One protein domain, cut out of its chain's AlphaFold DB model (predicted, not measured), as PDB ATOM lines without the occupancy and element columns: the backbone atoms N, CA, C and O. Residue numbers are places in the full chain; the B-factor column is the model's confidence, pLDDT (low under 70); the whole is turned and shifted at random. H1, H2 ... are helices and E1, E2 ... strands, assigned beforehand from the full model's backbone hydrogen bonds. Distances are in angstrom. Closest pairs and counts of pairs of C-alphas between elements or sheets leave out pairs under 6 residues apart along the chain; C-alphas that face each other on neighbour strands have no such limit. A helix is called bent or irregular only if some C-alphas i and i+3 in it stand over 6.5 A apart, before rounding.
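This is residues 2 to 18 and 32 to 81 of the 81 residues of an uncharacterized protein of Natrarchaeobaculum aegyptiacum (UniProt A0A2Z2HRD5). With little regular structure, this is a loop-rich body: a two-strand hairpin, E1 and E2, with short H1 straight after it and H2 beyond, while residues 2 to 18 fold back on themselves. The 67 printed residues hold E1, E2, H1, H2 in that order, 24 residues in named elements; the class is mixed, the sheet E1 - E2 antiparallel. It is compact, radius of gyration of the C-alphas 11.2 A, spanning 36 by 28 by 16 A.

After residues 2 to 18, find C-alpha 34 at (-48.871, 18.741, -16.063); E1 runs to 39, 16.7 A. E2 is 45 to 49, 13.2 A; H1 50 to 53, 5.1 A. H2, 62 to 70, 15.1 A, ends at (-37.499, 32.133, -20.919); it is irregular, but only just: C-alphas 66 and 69 are 6.6 A apart.

Residues 14 to 15 pair parallel with 34 to 35 of E1. In the hairpin, N 36 and O 48 are 2.9 A apart, within hydrogen-bond range. H1 and H2 are close but not clearly touching, closest C-alphas Cys 52 and Leu 68, 6.2 A. E2 and H2 are near each other; E1 and H2 are apart. In H2, 1 of 5 O i to N i+4 pairs and 4 of 6 O i to N i+3 pairs are within range; H1 is too short for an i+4 pair.

Residues 19 to 31 are cut out, leaving 18.1 A between C-alphas 18 and 32. No link is long. Residues 2 to 3, 15 to 18, 32 to 33 and 80 to 81 have pLDDT under 70.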
ATOM      1  N   ALA A   2     -59.050  27.225  -8.288       61.53
ATOM      2  CA  ALA A   2     -57.837  26.537  -8.722       61.53
ATOM      3  C   ALA A   2     -57.047  27.448  -9.676       61.53
ATOM      4  O   ALA A   2     -57.635  28.095 -10.545       61.53
ATOM      5  N   ARG A   3     -55.731  27.557  -9.469       67.12
ATOM      6  CA  ARG A   3     -54.836  28.228 -10.419       67.12
ATOM      7  C   ARG A   3     -54.660  27.303 -11.625       67.12
ATOM      8  O   ARG A   3     -54.505  26.103 -11.445       67.12
ATOM      9  N   HIS A   4     -54.706  27.854 -12.834       78.62
ATOM     10  CA  HIS A   4     -54.561  27.101 -14.090       78.62
ATOM     11  C   HIS A   4     -53.471  27.693 -14.989       78.62
ATOM     12  O   HIS A   4     -53.452  27.453 -16.193       78.62
ATOM     13  N   THR A   5     -52.582  28.500 -14.411       85.69
ATOM     14  CA  THR A   5     -51.498  29.179 -15.117       85.69
ATOM     15  C   THR A   5     -50.200  28.927 -14.366       85.69
ATOM     16  O   THR A   5     -50.179  29.046 -13.146       85.69
ATOM     17  N   CYS A   6     -49.141  28.562 -15.085       87.56
ATOM     18  CA  CYS A   6     -47.804  28.406 -14.534       87.56
ATOM     19  C   CYS A   6     -47.266  29.770 -14.097       87.56
ATOM     20  O   CYS A   6     -47.175  30.677 -14.924       87.56
ATOM     21  N   ASP A   7     -46.875  29.898 -12.834       89.62
ATOM     22  CA  ASP A   7     -46.380  31.152 -12.269       89.62
ATOM     23  C   ASP A   7     -44.986  31.532 -12.812       89.62
ATOM     24  O   ASP A   7     -44.638  32.704 -12.820       89.62
ATOM     25  N   GLY A   8     -44.214  30.569 -13.337       89.38
ATOM     26  CA  GLY A   8     -42.892  30.837 -13.915       89.38
ATOM     27  C   GLY A   8     -42.915  31.315 -15.371       89.38
ATOM     28  O   GLY A   8     -42.198  32.230 -15.744       89.38
ATOM     29  N   CYS A   9     -43.738  30.700 -16.225       89.00
ATOM     30  CA  CYS A   9     -43.744  30.987 -17.672       89.00
ATOM     31  C   CYS A   9     -45.078  31.525 -18.209       89.00
ATOM     32  O   CYS A   9     -45.222  31.720 -19.415       89.00
ATOM     33  N   GLY A  10     -46.090  31.697 -17.354       87.12
ATOM     34  CA  GLY A  10     -47.390  32.269 -17.720       87.12
ATOM     35  C   GLY A  10     -48.295  31.386 -18.591       87.12
ATOM     36  O   GLY A  10     -49.359  31.832 -19.022       87.12
ATOM     37  N   ARG A  11     -47.909  30.138 -18.876       83.06
ATOM     38  CA  ARG A  11     -48.678  29.214 -19.731       83.06
ATOM     39  C   ARG A  11     -49.853  28.581 -18.995       83.06
ATOM     40  O   ARG A  11     -49.789  28.379 -17.786       83.06
ATOM     41  N   ARG A  12     -50.913  28.223 -19.728       83.00
ATOM     42  CA  ARG A  12     -52.039  27.464 -19.161       83.00
ATOM     43  C   ARG A  12     -51.628  26.025 -18.880       83.00
ATOM     44  O   ARG A  12     -51.015  25.396 -19.733       83.00
ATOM     45  N   VAL A  13     -51.993  25.524 -17.707       78.88
ATOM     46  CA  VAL A  13     -51.603  24.204 -17.209       78.88
ATOM     47  C   VAL A  13     -52.764  23.497 -16.526       78.88
ATOM     48  O   VAL A  13     -53.646  24.133 -15.939       78.88
ATOM     49  N   SER A  14     -52.706  22.167 -16.536       72.19
ATOM     50  CA  SER A  14     -53.613  21.318 -15.768       72.19
ATOM     51  C   SER A  14     -52.946  20.900 -14.458       72.19
ATOM     52  O   SER A  14     -51.852  20.328 -14.448       72.19
ATOM     53  N   VAL A  15     -53.603  21.209 -13.335       64.81
ATOM     54  CA  VAL A  15     -53.114  20.871 -11.991       64.81
ATOM     55  C   VAL A  15     -53.491  19.432 -11.675       64.81
ATOM     56  O   VAL A  15     -54.666  19.116 -11.472       64.81
ATOM     57  N   ALA A  16     -52.493  18.555 -11.602       58.31
ATOM     58  CA  ALA A  16     -52.677  17.186 -11.136       58.31
ATOM     59  C   ALA A  16     -52.789  17.190  -9.600       58.31
ATOM     60  O   ALA A  16     -51.826  16.906  -8.900       58.31
ATOM     61  N   GLY A  17     -53.938  17.606  -9.059       47.78
ATOM     62  CA  GLY A  17     -54.028  17.887  -7.620       47.78
ATOM     63  C   GLY A  17     -55.434  17.998  -7.041       47.78
ATOM     64  O   GLY A  17     -55.667  18.817  -6.160       47.78
ATOM     65  N   GLY A  18     -56.385  17.194  -7.520       48.12
ATOM     66  CA  GLY A  18     -57.699  17.063  -6.889       48.12
ATOM     67  C   GLY A  18     -58.038  15.595  -6.676       48.12
ATOM     68  O   GLY A  18     -57.952  14.815  -7.620       48.12
ATOM     69  N   ALA A  32     -51.420  22.207 -22.473       50.16
ATOM     70  CA  ALA A  32     -50.021  21.844 -22.608       50.16
ATOM     71  C   ALA A  32     -49.356  21.841 -21.213       50.16
ATOM     72  O   ALA A  32     -48.960  22.876 -20.687       50.16
ATOM     73  N   GLY A  33     -49.256  20.662 -20.595       60.62
ATOM     74  CA  GLY A  33     -48.389  20.409 -19.443       60.62
ATOM     75  C   GLY A  33     -49.103  20.104 -18.122       60.62
ATOM     76  O   GLY A  33     -49.972  20.839 -17.650       60.62
ATOM     77  N   THR A  34     -48.659  19.018 -17.488       71.00
ATOM     78  CA  THR A  34     -48.871  18.741 -16.063       71.00
ATOM     79  C   THR A  34     -48.135  19.795 -15.233       71.00
ATOM     80  O   THR A  34     -46.946  20.040 -15.459       71.00
ATOM     81  N   ALA A  35     -48.825  20.402 -14.267       79.25
ATOM     82  CA  ALA A  35     -48.228  21.295 -13.279       79.25
ATOM     83  C   ALA A  35     -48.420  20.783 -11.850       79.25
ATOM     84  O   ALA A  35     -49.382  20.069 -11.549       79.25
ATOM     85  N   MET A  36     -47.488  21.172 -10.986       81.31
ATOM     86  CA  MET A  36     -47.464  20.865  -9.561       81.31
ATOM     87  C   MET A  36     -47.235  22.155  -8.776       81.31
ATOM     88  O   MET A  36     -46.553  23.061  -9.257       81.31
ATOM     89  N   THR A  37     -47.815  22.243  -7.583       86.06
ATOM     90  CA  THR A  37     -47.525  23.341  -6.658       86.06
ATOM     91  C   THR A  37     -46.240  23.018  -5.904       86.06
ATOM     92  O   THR A  37     -46.150  21.954  -5.291       86.06
ATOM     93  N   LEU A  38     -45.261  23.917  -5.972       84.12
ATOM     94  CA  LEU A  38     -44.018  23.859  -5.213       84.12
ATOM     95  C   LEU A  38     -44.096  24.867  -4.061       84.12
ATOM     96  O   LEU A  38     -44.427  26.030  -4.291       84.12
ATOM     97  N   GLU A  39     -43.795  24.414  -2.848       87.69
ATOM     98  CA  GLU A  39     -43.630  25.261  -1.663       87.69
ATOM     99  C   GLU A  39     -42.133  25.519  -1.451       87.69
ATOM    100  O   GLU A  39     -41.330  24.584  -1.485       87.69
ATOM    101  N   PHE A  40     -41.764  26.786  -1.286       84.38
ATOM    102  CA  PHE A  40     -40.395  27.248  -1.054       84.38
ATOM    103  C   PHE A  40     -40.130  27.405   0.450       84.38
ATOM    104  O   PHE A  40     -41.069  27.525   1.235       84.38
ATOM    105  N   ASP A  41     -38.855  27.450   0.858       83.94
ATOM    106  CA  ASP A  41     -38.453  27.535   2.279       83.94
ATOM    107  C   ASP A  41     -38.984  28.803   2.979       83.94
ATOM    108  O   ASP A  41     -39.348  28.775   4.153       83.94
ATOM    109  N   ASP A  42     -39.149  29.896   2.226       79.56
ATOM    110  CA  ASP A  42     -39.764  31.147   2.691       79.56
ATOM    111  C   ASP A  42     -41.301  31.064   2.867       79.56
ATOM    112  O   ASP A  42     -41.947  32.038   3.260       79.56
ATOM    113  N   GLY A  43     -41.911  29.905   2.586       83.06
ATOM    114  CA  GLY A  43     -43.355  29.657   2.683       83.06
ATOM    115  C   GLY A  43     -44.164  30.128   1.471       83.06
ATOM    116  O   GLY A  43     -45.394  30.158   1.523       83.06
ATOM    117  N   ALA A  44     -43.496  30.525   0.386       85.75
ATOM    118  CA  ALA A  44     -44.143  30.913  -0.861       85.75
ATOM    119  C   ALA A  44     -44.537  29.680  -1.694       85.75
ATOM    120  O   ALA A  44     -43.766  28.732  -1.830       85.75
ATOM    121  N   GLU A  45     -45.731  29.710  -2.288       88.19
ATOM    122  CA  GLU A  45     -46.265  28.619  -3.110       88.19
ATOM    123  C   GLU A  45     -46.404  29.057  -4.574       88.19
ATOM    124  O   GLU A  45     -47.113  30.026  -4.878       88.19
ATOM    125  N   TYR A  46     -45.798  28.299  -5.487       88.19
ATOM    126  CA  TYR A  46     -45.862  28.548  -6.929       88.19
ATOM    127  C   TYR A  46     -46.386  27.331  -7.678       88.19
ATOM    128  O   TYR A  46     -45.927  26.207  -7.477       88.19
ATOM    129  N   LEU A  47     -47.324  27.547  -8.597       88.25
ATOM    130  CA  LEU A  47     -47.776  26.525  -9.528       88.25
ATOM    131  C   LEU A  47     -46.830  26.480 -10.729       88.25
ATOM    132  O   LEU A  47     -46.821  27.396 -11.550       88.25
ATOM    133  N   LEU A  48     -46.069  25.400 -10.877       86.75
ATOM    134  CA  LEU A  48     -45.063  25.271 -11.928       86.75
ATOM    135  C   LEU A  48     -45.339  24.074 -12.835       86.75
ATOM    136  O   LEU A  48     -45.646  22.969 -12.388       86.75
ATOM    137  N   CYS A  49     -45.228  24.300 -14.144       86.81
ATOM    138  CA  CYS A  49     -45.310  23.242 -15.148       86.81
ATOM    139  C   CYS A  49     -44.058  22.356 -15.127       86.81
ATOM    140  O   CYS A  49     -42.973  22.815 -14.770       86.81
ATOM    141  N   TYR A  50     -44.187  21.108 -15.579       83.62
ATOM    142  CA  TYR A  50     -43.065  20.168 -15.628       83.62
ATOM    143  C   TYR A  50     -41.812  20.708 -16.360       83.62
ATOM    144  O   TYR A  50     -40.729  20.608 -15.790       83.62
ATOM    145  N   PRO A  51     -41.911  21.372 -17.533       85.75
ATOM    146  CA  PRO A  51     -40.754  22.014 -18.168       85.75
ATOM    147  C   PRO A  51     -40.022  23.035 -17.290       85.75
ATOM    148  O   PRO A  51     -38.802  23.126 -17.331       85.75
ATOM    149  N   CYS A  52     -40.768  23.808 -16.501       88.31
ATOM    150  CA  CYS A  52     -40.214  24.805 -15.589       88.31
ATOM    151  C   CYS A  52     -39.526  24.159 -14.384       88.31
ATOM    152  O   CYS A  52     -38.460  24.606 -13.985       88.31
ATOM    153  N   LEU A  53     -40.102  23.088 -13.836       85.44
ATOM    154  CA  LEU A  53     -39.490  22.344 -12.733       85.44
ATOM    155  C   LEU A  53     -38.148  21.723 -13.141       85.44
ATOM    156  O   LEU A  53     -37.225  21.689 -12.341       85.44
ATOM    157  N   GLN A  54     -38.020  21.283 -14.394       85.44
ATOM    158  CA  GLN A  54     -36.814  20.614 -14.894       85.44
ATOM    159  C   GLN A  54     -35.602  21.529 -15.102       85.44
ATOM    160  O   GLN A  54     -34.491  21.038 -15.288       85.44
ATOM    161  N   VAL A  55     -35.805  22.847 -15.108       88.62
ATOM    162  CA  VAL A  55     -34.717  23.827 -15.246       88.62
ATOM    163  C   VAL A  55     -34.364  24.518 -13.933       88.62
ATOM    164  O   VAL A  55     -33.393  25.275 -13.904       88.62
ATOM    165  N   LEU A  56     -35.147  24.299 -12.874       88.00
ATOM    166  CA  LEU A  56     -34.849  24.858 -11.563       88.00
ATOM    167  C   LEU A  56     -33.585  24.208 -10.971       88.00
ATOM    168  O   LEU A  56     -33.319  23.032 -11.232       88.00
ATOM    169  N   PRO A  57     -32.798  24.961 -10.184       87.38
ATOM    170  CA  PRO A  57     -31.692  24.393  -9.420       87.38
ATOM    171  C   PRO A  57     -32.213  23.496  -8.282       87.38
ATOM    172  O   PRO A  57     -33.388  23.557  -7.927       87.38
ATOM    173  N   ASP A  58     -31.329  22.685  -7.686       84.50
ATOM    174  CA  ASP A  58     -31.666  21.803  -6.553       84.50
ATOM    175  C   ASP A  58     -32.236  22.561  -5.337       84.50
ATOM    176  O   ASP A  58     -33.108  22.044  -4.642       84.50
ATOM    177  N   GLU A  59     -31.769  23.790  -5.102       86.38
ATOM    178  CA  GLU A  59     -32.271  24.703  -4.066       86.38
ATOM    179  C   GLU A  59     -32.882  25.940  -4.749       86.38
ATOM    180  O   GLU A  59     -32.192  26.949  -4.919       86.38
ATOM    181  N   PRO A  60     -34.139  25.859  -5.227       85.62
ATOM    182  CA  PRO A  60     -34.770  26.957  -5.943       85.62
ATOM    183  C   PRO A  60     -35.206  28.066  -4.984       85.62
ATOM    184  O   PRO A  60     -35.735  27.799  -3.907       85.62
ATOM    185  N   ALA A  61     -35.048  29.315  -5.414       87.38
ATOM    186  CA  ALA A  61     -35.575  30.500  -4.741       87.38
ATOM    187  C   ALA A  61     -36.598  31.237  -5.623       87.38
ATOM    188  O   ALA A  61     -36.697  30.991  -6.827       87.38
ATOM    189  N   GLU A  62     -37.336  32.200  -5.056       86.62
ATOM    190  CA  GLU A  62     -38.298  33.019  -5.822       86.62
ATOM    191  C   GLU A  62     -37.659  33.685  -7.052       86.62
ATOM    192  O   GLU A  62     -38.271  33.767  -8.116       86.62
ATOM    193  N   GLY A  63     -36.397  34.115  -6.936       85.88
ATOM    194  CA  GLY A  63     -35.656  34.723  -8.042       85.88
ATOM    195  C   GLY A  63     -35.397  33.773  -9.216       85.88
ATOM    196  O   GLY A  63     -35.216  34.238 -10.339       85.88
ATOM    197  N   ASP A  64     -35.401  32.457  -8.993       87.94
ATOM    198  CA  ASP A  64     -35.286  31.477 -10.073       87.94
ATOM    199  C   ASP A  64     -36.601  31.339 -10.838       87.94
ATOM    200  O   ASP A  64     -36.572  31.121 -12.048       87.94
ATOM    201  N   VAL A  65     -37.741  31.531 -10.162       88.31
ATOM    202  CA  VAL A  65     -39.073  31.476 -10.778       88.31
ATOM    203  C   VAL A  65     -39.259  32.591 -11.803       88.31
ATOM    204  O   VAL A  65     -39.753  32.327 -12.897       88.31
ATOM    205  N   ASP A  66     -38.799  33.803 -11.490       88.19
ATOM    206  CA  ASP A  66     -38.846  34.967 -12.392       88.19
ATOM    207  C   ASP A  66     -38.127  34.691 -13.727       88.19
ATOM    208  O   ASP A  66     -38.574  35.077 -14.803       88.19
ATOM    209  N   ARG A  67     -37.053  33.893 -13.696       87.31
ATOM    210  CA  ARG A  67     -36.263  33.561 -14.894       87.31
ATOM    211  C   ARG A  67     -36.952  32.563 -15.822       87.31
ATOM    212  O   ARG A  67     -36.514  32.391 -16.965       87.31
ATOM    213  N   LEU A  68     -38.001  31.890 -15.351       88.12
ATOM    214  CA  LEU A  68     -38.668  30.814 -16.077       88.12
ATOM    215  C   LEU A  68     -39.526  31.302 -17.250       88.12
ATOM    216  O   LEU A  68     -39.952  30.478 -18.064       88.12
ATOM    217  N   GLU A  69     -39.720  32.614 -17.406       85.75
ATOM    218  CA  GLU A  69     -40.376  33.200 -18.581       85.75
ATOM    219  C   GLU A  69     -39.657  32.833 -19.893       85.75
ATOM    220  O   GLU A  69     -40.263  32.787 -20.963       85.75
ATOM    221  N   GLN A  70     -38.368  32.495 -19.798       83.75
ATOM    222  CA  GLN A  70     -37.499  32.133 -20.919       83.75
ATOM    223  C   GLN A  70     -37.477  30.624 -21.209       83.75
ATOM    224  O   GLN A  70     -36.729  30.185 -22.088       83.75
ATOM    225  N   VAL A  71     -38.245  29.816 -20.471       84.12
ATOM    226  CA  VAL A  71     -38.289  28.362 -20.671       84.12
ATOM    227  C   VAL A  71     -38.980  28.031 -21.979       84.12
ATOM    228  O   VAL A  71     -40.145  28.358 -22.205       84.12
ATOM    229  N   ASP A  72     -38.256  27.309 -22.818       78.75
ATOM    230  CA  ASP A  72     -38.791  26.720 -24.023       78.75
ATOM    231  C   ASP A  72     -39.603  25.459 -23.688       78.75
ATOM    232  O   ASP A  72     -39.136  24.558 -22.987       78.75
ATOM    233  N   GLU A  73     -40.847  25.415 -24.164       71.44
ATOM    234  CA  GLU A  73     -41.799  24.349 -23.846       71.44
ATOM    235  C   GLU A  73     -41.380  22.988 -24.395       71.44
ATOM    236  O   GLU A  73     -41.481  21.985 -23.690       71.44
ATOM    237  N   GLU A  74     -40.927  22.964 -25.646       70.94
ATOM    238  CA  GLU A  74     -40.606  21.731 -26.360       70.94
ATOM    239  C   GLU A  74     -39.358  21.085 -25.764       70.94
ATOM    240  O   GLU A  74     -39.301  19.876 -25.542       70.94
ATOM    241  N   THR A  75     -38.355  21.911 -25.477       74.12
ATOM    242  CA  THR A  75     -37.042  21.421 -25.060       74.12
ATOM    243  C   THR A  75     -36.860  21.378 -23.549       74.12
ATOM    244  O   THR A  75     -35.901  20.757 -23.091       74.12
ATOM    245  N   SER A  76     -37.760  22.004 -22.777       73.88
ATOM    246  CA  SER A  76     -37.626  22.171 -21.323       73.88
ATOM    247  C   SER A  76     -36.252  22.733 -20.943       73.88
ATOM    248  O   SER A  76     -35.563  22.215 -20.069       73.88
ATOM    249  N   ARG A  77     -35.812  23.768 -21.666       77.50
ATOM    250  CA  ARG A  77     -34.532  24.458 -21.454       77.50
ATOM    251  C   ARG A  77     -34.756  25.960 -21.395       77.50
ATOM    252  O   ARG A  77     -35.624  26.487 -22.086       77.50
ATOM    253  N   LEU A  78     -33.941  26.656 -20.609       78.62
ATOM    254  CA  LEU A  78     -33.864  28.114 -20.677       78.62
ATOM    255  C   LEU A  78     -33.298  28.513 -22.041       78.62
ATOM    256  O   LEU A  78     -32.250  27.998 -22.450       78.62
ATOM    257  N   ARG A  79     -33.966  29.430 -22.747       74.69
ATOM    258  CA  ARG A  79     -33.362  30.047 -23.930       74.69
ATOM    259  C   ARG A  79     -32.081  30.747 -23.515       74.69
ATOM    260  O   ARG A  79     -32.073  31.582 -22.617       74.69
ATOM    261  N   SER A  80     -30.990  30.374 -24.170       59.41
ATOM    262  CA  SER A  80     -29.740  31.116 -24.095       59.41
ATOM    263  C   SER A  80     -29.993  32.482 -24.731       59.41
ATOM    264  O   SER A  80     -30.411  32.531 -25.889       59.41
ATOM    265  N   ALA A  81     -29.818  33.554 -23.959       54.53
ATOM    266  CA  ALA A  81     -29.801  34.919 -24.483       54.53
ATOM    267  C   ALA A  81     -28.655  35.115 -25.488       54.53
ATOM    268  O   ALA A  81     -27.592  34.472 -25.304       54.53
TER     269      ALA A  81